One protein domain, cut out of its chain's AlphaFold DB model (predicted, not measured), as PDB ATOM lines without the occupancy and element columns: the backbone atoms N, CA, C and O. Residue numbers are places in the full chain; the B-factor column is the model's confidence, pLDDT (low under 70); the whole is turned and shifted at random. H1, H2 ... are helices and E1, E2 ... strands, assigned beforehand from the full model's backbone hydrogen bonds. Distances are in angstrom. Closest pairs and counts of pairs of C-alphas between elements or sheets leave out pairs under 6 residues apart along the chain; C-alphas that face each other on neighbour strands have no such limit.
ATOM      1  N   TYR A   2     299.730 270.720 282.471       56.81
ATOM      2  CA  TYR A   2     299.190 271.618 283.503       56.81
ATOM      3  C   TYR A   2     297.678 271.406 283.616       56.81
ATOM      4  O   TYR A   2     297.033 271.020 282.642       56.81
ATOM      5  N   TYR A   3     297.121 271.624 284.805       65.44
ATOM      6  CA  TYR A   3     295.679 271.540 285.033       65.44
ATOM      7  C   TYR A   3     295.088 272.953 285.064       65.44
ATOM      8  O   TYR A   3     295.645 273.829 285.725       65.44
ATOM      9  N   THR A   4     293.982 273.165 284.354       69.62
ATOM     10  CA  THR A   4     293.268 274.447 284.339       69.62
ATOM     11  C   THR A   4     292.207 274.474 285.435       69.62
ATOM     12  O   THR A   4     291.409 273.543 285.550       69.62
ATOM     13  N   VAL A   5     292.186 275.541 286.231       72.50
ATOM     14  CA  VAL A   5     291.133 275.833 287.208       72.50
ATOM     15  C   VAL A   5     290.531 277.189 286.903       72.50
ATOM     16  O   VAL A   5     291.248 278.178 286.805       72.50
ATOM     17  N   GLN A   6     289.206 277.222 286.832       76.12
ATOM     18  CA  GLN A   6     288.443 278.460 286.815       76.12
ATOM     19  C   GLN A   6     288.146 278.883 288.255       76.12
ATOM     20  O   GLN A   6     287.586 278.098 289.025       76.12
ATOM     21  N   ILE A   7     288.542 280.101 288.619       76.50
ATOM     22  CA  ILE A   7     288.229 280.713 289.913       76.50
ATOM     23  C   ILE A   7     287.310 281.897 289.646       76.50
ATOM     24  O   ILE A   7     287.650 282.789 288.868       76.50
ATOM     25  N   LYS A   8     286.137 281.898 290.287       77.94
ATOM     26  CA  LYS A   8     285.213 283.025 290.183       77.94
ATOM     27  C   LYS A   8     285.666 284.178 291.070       77.94
ATOM     28  O   LYS A   8     286.063 283.951 292.214       77.94
ATOM     29  N   LEU A   9     285.572 285.391 290.548       80.62
ATOM     30  CA  LEU A   9     285.703 286.615 291.331       80.62
ATOM     31  C   LEU A   9     284.422 286.834 292.152       80.62
ATOM     32  O   LEU A   9     283.330 286.527 291.679       80.62
ATOM     33  N   ARG A  10     284.551 287.349 293.375       82.69
ATOM     34  CA  ARG A  10     283.442 287.829 294.211       82.69
ATOM     35  C   ARG A  10     283.582 289.336 294.363       82.69
ATOM     36  O   ARG A  10     284.043 289.807 295.395       82.69
ATOM     37  N   THR A  11     283.251 290.061 293.307       80.69
ATOM     38  CA  THR A  11     283.262 291.523 293.342       80.69
ATOM     39  C   THR A  11     281.978 292.041 293.973       80.69
ATOM     40  O   THR A  11     280.896 291.533 293.669       80.69
ATOM     41  N   ASP A  12     282.095 293.056 294.819       86.62
ATOM     42  CA  ASP A  12     280.974 293.944 295.122       86.62
ATOM     43  C   ASP A  12     280.750 294.955 293.976       86.62
ATOM     44  O   ASP A  12     281.445 294.925 292.955       86.62
ATOM     45  N   LYS A  84     291.315 289.253 276.645       67.56
ATOM     46  CA  LYS A  84     291.210 289.953 277.938       67.56
ATOM     47  C   LYS A  84     292.174 289.412 279.006       67.56
ATOM     48  O   LYS A  84     292.648 290.162 279.843       67.56
ATOM     49  N   SER A  85     292.608 288.155 278.887       66.75
ATOM     50  CA  SER A  85     293.623 287.549 279.757       66.75
ATOM     51  C   SER A  85     295.005 288.225 279.728       66.75
ATOM     52  O   SER A  85     295.904 287.778 280.434       66.75
ATOM     53  N   GLY A  86     295.220 289.201 278.840       66.44
ATOM     54  CA  GLY A  86     296.452 289.982 278.710       66.44
ATOM     55  C   GLY A  86     296.330 291.429 279.198       66.44
ATOM     56  O   GLY A  86     297.108 292.272 278.750       66.44
ATOM     57  N   THR A  87     295.333 291.749 280.032       79.19
ATOM     58  CA  THR A  87     295.185 293.084 280.637       79.19
ATOM     59  C   THR A  87     296.221 293.333 281.735       79.19
ATOM     60  O   THR A  87     296.885 294.370 281.724       79.19
ATOM     61  N   TRP A  88     296.401 292.369 282.643       82.56
ATOM     62  CA  TRP A  88     297.415 292.430 283.696       82.56
ATOM     63  C   TRP A  88     298.595 291.512 283.394       82.56
ATOM     64  O   TRP A  88     298.424 290.360 282.992       82.56
ATOM     65  N   SER A  89     299.801 292.035 283.610       82.06
ATOM     66  CA  SER A  89     301.033 291.249 283.572       82.06
ATOM     67  C   SER A  89     301.166 290.403 284.844       82.06
ATOM     68  O   SER A  89     300.600 290.747 285.880       82.06
ATOM     69  N   THR A  90     301.992 289.354 284.805       77.31
ATOM     70  CA  THR A  90     302.302 288.523 285.984       77.31
ATOM     71  C   THR A  90     302.942 289.272 287.143       77.31
ATOM     72  O   THR A  90     302.878 288.796 288.266       77.31
ATOM     73  N   ASN A  91     303.543 290.436 286.887       81.19
ATOM     74  CA  ASN A  91     304.162 291.262 287.924       81.19
ATOM     75  C   ASN A  91     303.188 292.291 288.515       81.19
ATOM     76  O   ASN A  91     303.508 292.921 289.516       81.19
ATOM     77  N   ALA A  92     302.030 292.487 287.880       84.25
ATOM     78  CA  ALA A  92     301.005 293.437 288.300       84.25
ATOM     79  C   ALA A  92     299.813 292.751 288.974       84.25
ATOM     80  O   ALA A  92     298.765 293.372 289.138       84.25
ATOM     81  N   PHE A  93     299.939 291.474 289.333       81.88
ATOM     82  CA  PHE A  93     298.972 290.816 290.193       81.88
ATOM     83  C   PHE A  93     299.662 289.880 291.184       81.88
ATOM     84  O   PHE A  93     300.754 289.373 290.931       81.88
ATOM     85  N   LYS A  94     298.988 289.614 292.300       81.81
ATOM     86  CA  LYS A  94     299.363 288.594 293.291       81.81
ATOM     87  C   LYS A  94     298.090 287.992 293.886       81.81
ATOM     88  O   LYS A  94     297.071 288.672 293.977       81.81
ATOM     89  N   ILE A  95     298.142 286.722 294.277       78.00
ATOM     90  CA  ILE A  95     297.073 286.074 295.046       78.00
ATOM     91  C   ILE A  95     297.635 285.798 296.433       78.00
ATOM     92  O   ILE A  95     298.659 285.128 296.556       78.00
ATOM     93  N   ILE A  96     296.988 286.335 297.464       79.81
ATOM     94  CA  ILE A  96     297.365 286.121 298.862       79.81
ATOM     95  C   ILE A  96     296.121 285.633 299.596       79.81
ATOM     96  O   ILE A  96     295.096 286.309 299.595       79.81
ATOM     97  N   HIS A  97     296.213 284.462 300.231       79.00
ATOM     98  CA  HIS A  97     295.059 283.770 300.813       79.00
ATOM     99  C   HIS A  97     293.931 283.635 299.782       79.00
ATOM    100  O   HIS A  97     294.137 282.989 298.761       79.00
ATOM    101  N   ASN A  98     292.775 284.260 300.021       82.38
ATOM    102  CA  ASN A  98     291.614 284.236 299.137       82.38
ATOM    103  C   ASN A  98     291.434 285.527 298.338       82.38
ATOM    104  O   ASN A  98     290.398 285.679 297.706       82.38
ATOM    105  N   ASP A  99     292.415 286.422 298.324       85.31
ATOM    106  CA  ASP A  99     292.284 287.718 297.671       85.31
ATOM    107  C   ASP A  99     293.227 287.824 296.476       85.31
ATOM    108  O   ASP A  99     294.417 287.494 296.540       85.31
ATOM    109  N   LEU A 100     292.670 288.286 295.363       85.12
ATOM    110  CA  LEU A 100     293.402 288.713 294.187       85.12
ATOM    111  C   LEU A 100     293.685 290.203 294.302       85.12
ATOM    112  O   LEU A 100     292.775 291.012 294.429       85.12
ATOM    113  N   PHE A 101     294.948 290.558 294.166       88.38
ATOM    114  CA  PHE A 101     295.403 291.932 294.147       88.38
ATOM    115  C   PHE A 101     295.849 292.265 292.730       88.38
ATOM    116  O   PHE A 101     296.667 291.543 292.157       88.38
ATOM    117  N   LEU A 102     295.322 293.351 292.176       89.00
ATOM    118  CA  LEU A 102     295.633 293.849 290.841       89.00
ATOM    119  C   LEU A 102     296.240 295.242 290.964       89.00
ATOM    120  O   LEU A 102     295.568 296.185 291.369       89.00
ATOM    121  N   SER A 103     297.511 295.384 290.610       91.44
ATOM    122  CA  SER A 103     298.202 296.668 290.644       91.44
ATOM    123  C   SER A 103     297.768 297.560 289.482       91.44
ATOM    124  O   SER A 103     297.686 297.132 288.326       91.44
ATOM    125  N   CYS A 104     297.547 298.831 289.795       93.38
ATOM    126  CA  CYS A 104     297.219 299.886 288.846       93.38
ATOM    127  C   CYS A 104     298.386 300.875 288.722       93.38
ATOM    128  O   CYS A 104     299.346 300.859 289.494       93.38
ATOM    129  N   GLY A 105     298.334 301.736 287.709       93.81
ATOM    130  CA  GLY A 105     299.288 302.830 287.572       93.81
ATOM    131  C   GLY A 105     298.934 304.019 288.470       93.81
ATOM    132  O   GLY A 105     297.790 304.187 288.874       93.81
ATOM    133  N   GLU A 106     299.916 304.880 288.742       93.12
ATOM    134  CA  GLU A 106     299.785 306.031 289.654       93.12
ATOM    135  C   GLU A 106     298.702 307.044 289.251       93.12
ATOM    136  O   GLU A 106     298.252 307.814 290.090       93.12
ATOM    137  N   GLY A 107     298.293 307.060 287.978       93.12
ATOM    138  CA  GLY A 107     297.206 307.917 287.497       93.12
ATOM    139  C   GLY A 107     295.797 307.346 287.702       93.12
ATOM    140  O   GLY A 107     294.830 308.009 287.338       93.12
ATOM    141  N   PHE A 108     295.666 306.118 288.207       95.75
ATOM    142  CA  PHE A 108     294.373 305.483 288.470       95.75
ATOM    143  C   PHE A 108     293.879 305.833 289.892       95.75
ATOM    144  O   PHE A 108     294.719 306.054 290.766       95.75
ATOM    145  N   PRO A 109     292.554 305.888 290.160       92.69
ATOM    146  CA  PRO A 109     292.021 306.313 291.463       92.69
ATOM    147  C   PRO A 109     292.514 305.495 292.664       92.69
ATOM    148  O   PRO A 109     292.588 306.013 293.776       92.69
ATOM    149  N   CYS A 110     292.891 304.235 292.446       92.31
ATOM    150  CA  CYS A 110     293.513 303.377 293.446       92.31
ATOM    151  C   CYS A 110     294.825 302.782 292.915       92.31
ATOM    152  O   CYS A 110     295.009 302.593 291.714       92.31
ATOM    153  N   LYS A 111     295.761 302.474 293.823       90.75
ATOM    154  CA  LYS A 111     297.028 301.804 293.467       90.75
ATOM    155  C   LYS A 111     296.865 300.298 293.266       90.75
ATOM    156  O   LYS A 111     297.652 299.695 292.540       90.75
ATOM    157  N   GLU A 112     295.888 299.695 293.931       92.56
ATOM    158  CA  GLU A 112     295.636 298.259 293.906       92.56
ATOM    159  C   GLU A 112     294.128 298.015 294.026       92.56
ATOM    160  O   GLU A 112     293.469 298.636 294.860       92.56
ATOM    161  N   ILE A 113     293.591 297.136 293.181       90.19
ATOM    162  CA  ILE A 113     292.223 296.618 293.274       90.19
ATOM    163  C   ILE A 113     292.316 295.271 293.982       90.19
ATOM    164  O   ILE A 113     293.086 294.406 293.557       90.19
ATOM    165  N   ILE A 114     291.552 295.096 295.056       90.81
ATOM    166  CA  ILE A 114     291.535 293.867 295.852       90.81
ATOM    167  C   ILE A 114     290.195 293.185 295.618       90.81
ATOM    168  O   ILE A 114     289.153 293.809 295.784       90.81
ATOM    169  N   ILE A 115     290.230 291.925 295.194       87.19
ATOM    170  CA  ILE A 115     289.045 291.171 294.798       87.19
ATOM    171  C   ILE A 115     289.050 289.826 295.516       87.19
ATOM    172  O   ILE A 115     289.933 289.001 295.255       87.19
ATOM    173  N   PRO A 116     288.043 289.553 296.355       86.75
ATOM    174  CA  PRO A 116     287.884 288.241 296.950       86.75
ATOM    175  C   PRO A 116     287.636 287.174 295.879       86.75
ATOM    176  O   PRO A 116     286.878 287.349 294.923       86.75
ATOM    177  N   LEU A 117     288.262 286.019 296.046       83.88
ATOM    178  CA  LEU A 117     288.136 284.860 295.176       83.88
ATOM    179  C   LEU A 117     287.155 283.856 295.782       83.88
ATOM    180  O   LEU A 117     287.220 283.510 296.963       83.88
ATOM    181  N   ALA A 118     286.279 283.291 294.955       82.50
ATOM    182  CA  ALA A 118     285.452 282.146 295.324       82.50
ATOM    183  C   ALA A 118     286.273 280.845 295.276       82.50
ATOM    184  O   ALA A 118     286.008 279.951 294.464       82.50
ATOM    185  N   MET A 119     287.290 280.729 296.129       77.06
ATOM    186  CA  MET A 119     288.068 279.500 296.248       77.06
ATOM    187  C   MET A 119     287.295 278.447 297.041       77.06
ATOM    188  O   MET A 119     286.699 278.724 298.077       77.06
ATOM    189  N   ASN A 120     287.297 277.213 296.536       74.00
ATOM    190  CA  ASN A 120     286.860 276.058 297.313       74.00
ATOM    191  C   ASN A 120     288.079 275.315 297.875       74.00
ATOM    192  O   ASN A 120     289.176 275.376 297.314       74.00
ATOM    193  N   SER A 121     287.858 274.537 298.935       72.31
ATOM    194  CA  SER A 121     288.903 273.780 299.640       72.31
ATOM    195  C   SER A 121     289.697 272.822 298.737       72.31
ATOM    196  O   SER A 121     290.845 272.482 299.023       72.31
ATOM    197  N   LYS A 122     289.125 272.386 297.605       73.50
ATOM    198  CA  LYS A 122     289.806 271.543 296.612       73.50
ATOM    199  C   LYS A 122     290.789 272.340 295.749       73.50
ATOM    200  O   LYS A 122     291.832 271.793 295.397       73.50
ATOM    201  N   ILE A 123     290.456 273.578 295.379       71.44
ATOM    202  CA  ILE A 123     291.334 274.492 294.631       71.44
ATOM    203  C   ILE A 123     292.470 274.959 295.537       71.44
ATOM    204  O   ILE A 123     293.630 274.808 295.165       71.44
ATOM    205  N   GLU A 124     292.144 275.386 296.753       69.88
ATOM    206  CA  GLU A 124     293.108 275.796 297.777       69.88
ATOM    207  C   GLU A 124     294.127 274.683 298.072       69.88
ATOM    208  O   GLU A 124     295.335 274.866 297.933       69.88
ATOM    209  N   ARG A 125     293.659 273.451 298.325       69.75
ATOM    210  CA  ARG A 125     294.540 272.292 298.548       69.75
ATOM    211  C   ARG A 125     295.410 271.942 297.339       69.75
ATOM    212  O   ARG A 125     296.402 271.238 297.498       69.75
ATOM    213  N   ARG A 126     295.026 272.332 296.120       67.69
ATOM    214  CA  ARG A 126     295.829 272.097 294.906       67.69
ATOM    215  C   ARG A 126     296.874 273.185 294.702       67.69
ATOM    216  O   ARG A 126     297.992 272.826 294.340       67.69
ATOM    217  N   LEU A 127     296.519 274.442 294.974       67.00
ATOM    218  CA  LEU A 127     297.464 275.555 295.021       67.00
ATOM    219  C   LEU A 127     298.563 275.251 296.037       67.00
ATOM    220  O   LEU A 127     299.721 275.218 295.659       67.00
ATOM    221  N   ASN A 128     298.207 274.830 297.251       64.69
ATOM    222  CA  ASN A 128     299.174 274.515 298.311       64.69
ATOM    223  C   ASN A 128     300.018 273.247 298.059       64.69
ATOM    224  O   ASN A 128     300.880 272.918 298.862       64.69
ATOM    225  N   LYS A 129     299.766 272.483 296.986       66.00
ATOM    226  CA  LYS A 129     300.474 271.224 296.667       66.00
ATOM    227  C   LYS A 129     301.532 271.373 295.564       66.00
ATOM    228  O   LYS A 129     301.884 270.372 294.939       66.00
ATOM    229  N   GLY A 130     301.967 272.592 295.241       58.66
ATOM    230  CA  GLY A 130     303.081 272.815 294.305       58.66
ATOM    231  C   GLY A 130     302.786 272.484 292.834       58.66
ATOM    232  O   GLY A 130     303.685 272.480 291.995       58.66
ATOM    233  N   LYS A 131     301.533 272.175 292.463       61.69
ATOM    234  CA  LYS A 131     301.215 271.794 291.079       61.69
ATOM    235  C   LYS A 131     301.214 273.019 290.172       61.69
ATOM    236  O   LYS A 131     300.535 273.997 290.462       61.69
ATOM    237  N   LYS A 132     301.879 272.916 289.012       60.53
ATOM    238  CA  LYS A 132     301.739 273.904 287.932       60.53
ATOM    239  C   LYS A 132     300.283 273.963 287.471       60.53
ATOM    240  O   LYS A 132     299.781 273.013 286.860       60.53
ATOM    241  N   MET A 133     299.614 275.068 287.772       64.38
ATOM    242  CA  MET A 133     298.195 275.265 287.490       64.38
ATOM    243  C   MET A 133     297.994 276.497 286.629       64.38
ATOM    244  O   MET A 133     298.579 277.541 286.900       64.38
ATOM    245  N   ARG A 134     297.147 276.359 285.605       69.44
ATOM    246  CA  ARG A 134     296.595 277.508 284.896       69.44
ATOM    247  C   ARG A 134     295.377 277.993 285.675       69.44
ATOM    248  O   ARG A 134     294.426 277.224 285.813       69.44
ATOM    249  N   LEU A 135     295.408 279.218 286.185       70.25
ATOM    250  CA  LEU A 135     294.235 279.865 286.759       70.25
ATOM    251  C   LEU A 135     293.596 280.784 285.739       70.25
ATOM    252  O   LEU A 135     294.265 281.607 285.113       70.25
ATOM    253  N   ASP A 136     292.293 280.615 285.643       71.69
ATOM    254  CA  ASP A 136     291.402 281.320 284.758       71.69
ATOM    255  C   ASP A 136     290.429 282.108 285.645       71.69
ATOM    256  O   ASP A 136     289.573 281.526 286.316       71.69
ATOM    257  N   LEU A 137     290.613 283.426 285.721       72.25
ATOM    258  CA  LEU A 137     289.777 284.294 286.552       72.25
ATOM    259  C   LEU A 137     288.506 284.672 285.795       72.25
ATOM    260  O   LEU A 137     288.587 285.265 284.716       72.25
ATOM    261  N   VAL A 138     287.352 284.328 286.365       70.62
ATOM    262  CA  VAL A 138     286.046 284.479 285.714       70.62
ATOM    263  C   VAL A 138     285.158 285.409 286.528       70.62
ATOM    264  O   VAL A 138     284.917 285.163 287.709       70.62
ATOM    265  N   HIS A 139     284.633 286.447 285.890       69.94
ATOM    266  CA  HIS A 139     283.474 287.185 286.389       69.94
ATOM    267  C   HIS A 139     282.197 286.684 285.697       69.94
ATOM    268  O   HIS A 139     282.257 286.258 284.540       69.94
ATOM    269  N   ASP A 140     281.048 286.757 286.375       63.78
ATOM    270  CA  ASP A 140     279.770 286.216 285.876       63.78
ATOM    271  C   ASP A 140     279.314 286.857 284.545       63.78
ATOM    272  O   ASP A 140     278.628 286.221 283.750       63.78
ATOM    273  N   GLU A 141     279.806 288.055 284.221       59.81
ATOM    274  CA  GLU A 141     279.585 288.741 282.936       59.81
ATOM    275  C   GLU A 141     280.568 288.334 281.810       59.81
ATOM    276  O   GLU A 141     280.793 289.079 280.857       59.81
ATOM    277  N   ASN A 142     281.193 287.153 281.895       54.09
ATOM    278  CA  ASN A 142     282.217 286.672 280.948       54.09
ATOM    279  C   ASN A 142     283.475 287.557 280.860       54.09
ATOM    280  O   ASN A 142     284.198 287.547 279.856       54.09
ATOM    281  N   LEU A 143     283.780 288.307 281.914       53.59
ATOM    282  CA  LEU A 143     284.987 289.117 281.974       53.59
ATOM    283  C   LEU A 143     286.154 288.210 282.406       53.59
ATOM    284  O   LEU A 143     286.199 287.716 283.531       53.59
ATOM    285  N   TRP A 144     287.041 287.893 281.462       54.94
ATOM    286  CA  TRP A 144     288.139 286.936 281.641       54.94
ATOM    287  C   TRP A 144     289.476 287.661 281.732       54.94
ATOM    288  O   TRP A 144     290.089 287.979 280.716       54.94
ATOM    289  N   TYR A 145     289.920 287.950 282.948       59.22
ATOM    290  CA  TYR A 145     290.915 289.001 283.167       59.22
ATOM    291  C   TYR A 145     292.377 288.538 283.174       59.22
ATOM    292  O   TYR A 145     293.262 289.332 282.856       59.22
ATOM    293  N   CYS A 146     292.673 287.268 283.479       60.59
ATOM    294  CA  CYS A 146     294.061 286.792 283.487       60.59
ATOM    295  C   CYS A 146     294.185 285.271 283.317       60.59
ATOM    296  O   CYS A 146     293.375 284.519 283.857       60.59
ATOM    297  N   ASN A 147     295.220 284.843 282.583       61.97
ATOM    298  CA  ASN A 147     295.697 283.459 282.539       61.97
ATOM    299  C   ASN A 147     296.980 283.377 283.366       61.97
ATOM    300  O   ASN A 147     298.002 283.937 282.967       61.97
ATOM    301  N   ILE A 148     296.951 282.653 284.478       63.00
ATOM    302  CA  ILE A 148     298.077 282.614 285.415       63.00
ATOM    303  C   ILE A 148     298.668 281.218 285.429       63.00
ATOM    304  O   ILE A 148     297.945 280.271 285.706       63.00
ATOM    305  N   LEU A 149     299.972 281.071 285.199       58.25
ATOM    306  CA  LEU A 149     300.664 279.826 285.521       58.25
ATOM    307  C   LEU A 149     301.261 279.952 286.925       58.25
ATOM    308  O   LEU A 149     302.316 280.553 287.089       58.25
ATOM    309  N   MET A 150     300.587 279.399 287.929       61.06
ATOM    310  CA  MET A 150     301.140 279.334 289.281       61.06
ATOM    311  C   MET A 150     301.999 278.087 289.437       61.06
ATOM    312  O   MET A 150     301.571 276.987 289.086       61.06
TER     313      MET A 150
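Overview. This is residues 2 to 12 and 84 to 150 of the 155 residues of an uncharacterized protein of Eubacterium sp. NSJ-61 (UniProt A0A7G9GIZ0). Two small three-stranded sheets, E1 E5 E6 and E2 E3 E4, stand only partly face to face, shifted past each other. Along the longest axis the turn after E3 makes one end, and the short helix H1, which only grazes the E1 E5 E6 sheet, lies toward the other. The 78 printed residues hold, along the chain, E1 E2 E3 E4 H1 E5 E6, a mostly strand domain. The whole is compact, radius of gyration of the C-alphas 12.5 A, but elongated, spanning 38 by 24 by 22 A.

Arrangement. Start at E1, residues 3 to 8, an edge strand parallel to E5, residues 133 to 138, where N 5 and O 134 are 2.8 A apart. E5 and E6, residues 144 to 150, form an antiparallel hairpin, with N 135 and O 148 at 2.8 A. This mixed sheet is only just strongly twisted, its C-alphas up to 4.3 A off the best plane. Next look at the meander, each strand the antiparallel neighbour of the one before: E2, residues 93 to 96, E3, residues 99 to 103, and E4, residues 112 to 116. There N 94 and O 101 are 3.0 A apart, N 100 and O 115 2.8 A. E3 and E6 are apart, for instance. H1, residues 121 to 127, comes closest to E1 at the C-alphas of Ile 123 and Val 5, 7.5 A; its O i to N i+4 pairs are within hydrogen-bond range.

Along the chain. Find C-alpha 3 at (295.679, 271.540, 285.033); from there E1 runs 16.4 A. E2 spans 10.0 A, E3 12.8 A, E4 13.0 A, H1 9.9 A and E5 15.4 A. E6 runs 16.9 A to C-alpha 150 at (301.140, 279.334, 289.281).

Size, cuts and confidence. The farthest C-alphas, Gly 107 and Lys 122, are 38.2 A apart. Residues 13 to 83 are not printed; C-alphas 12 and 84 stand 20.4 A apart across that cut. Of the links printed whole, E3 to E4 is short and the others are tight. Confidence is under 70 at residues 2 to 4, 84 to 86, 124 to 134 and 139 to 150.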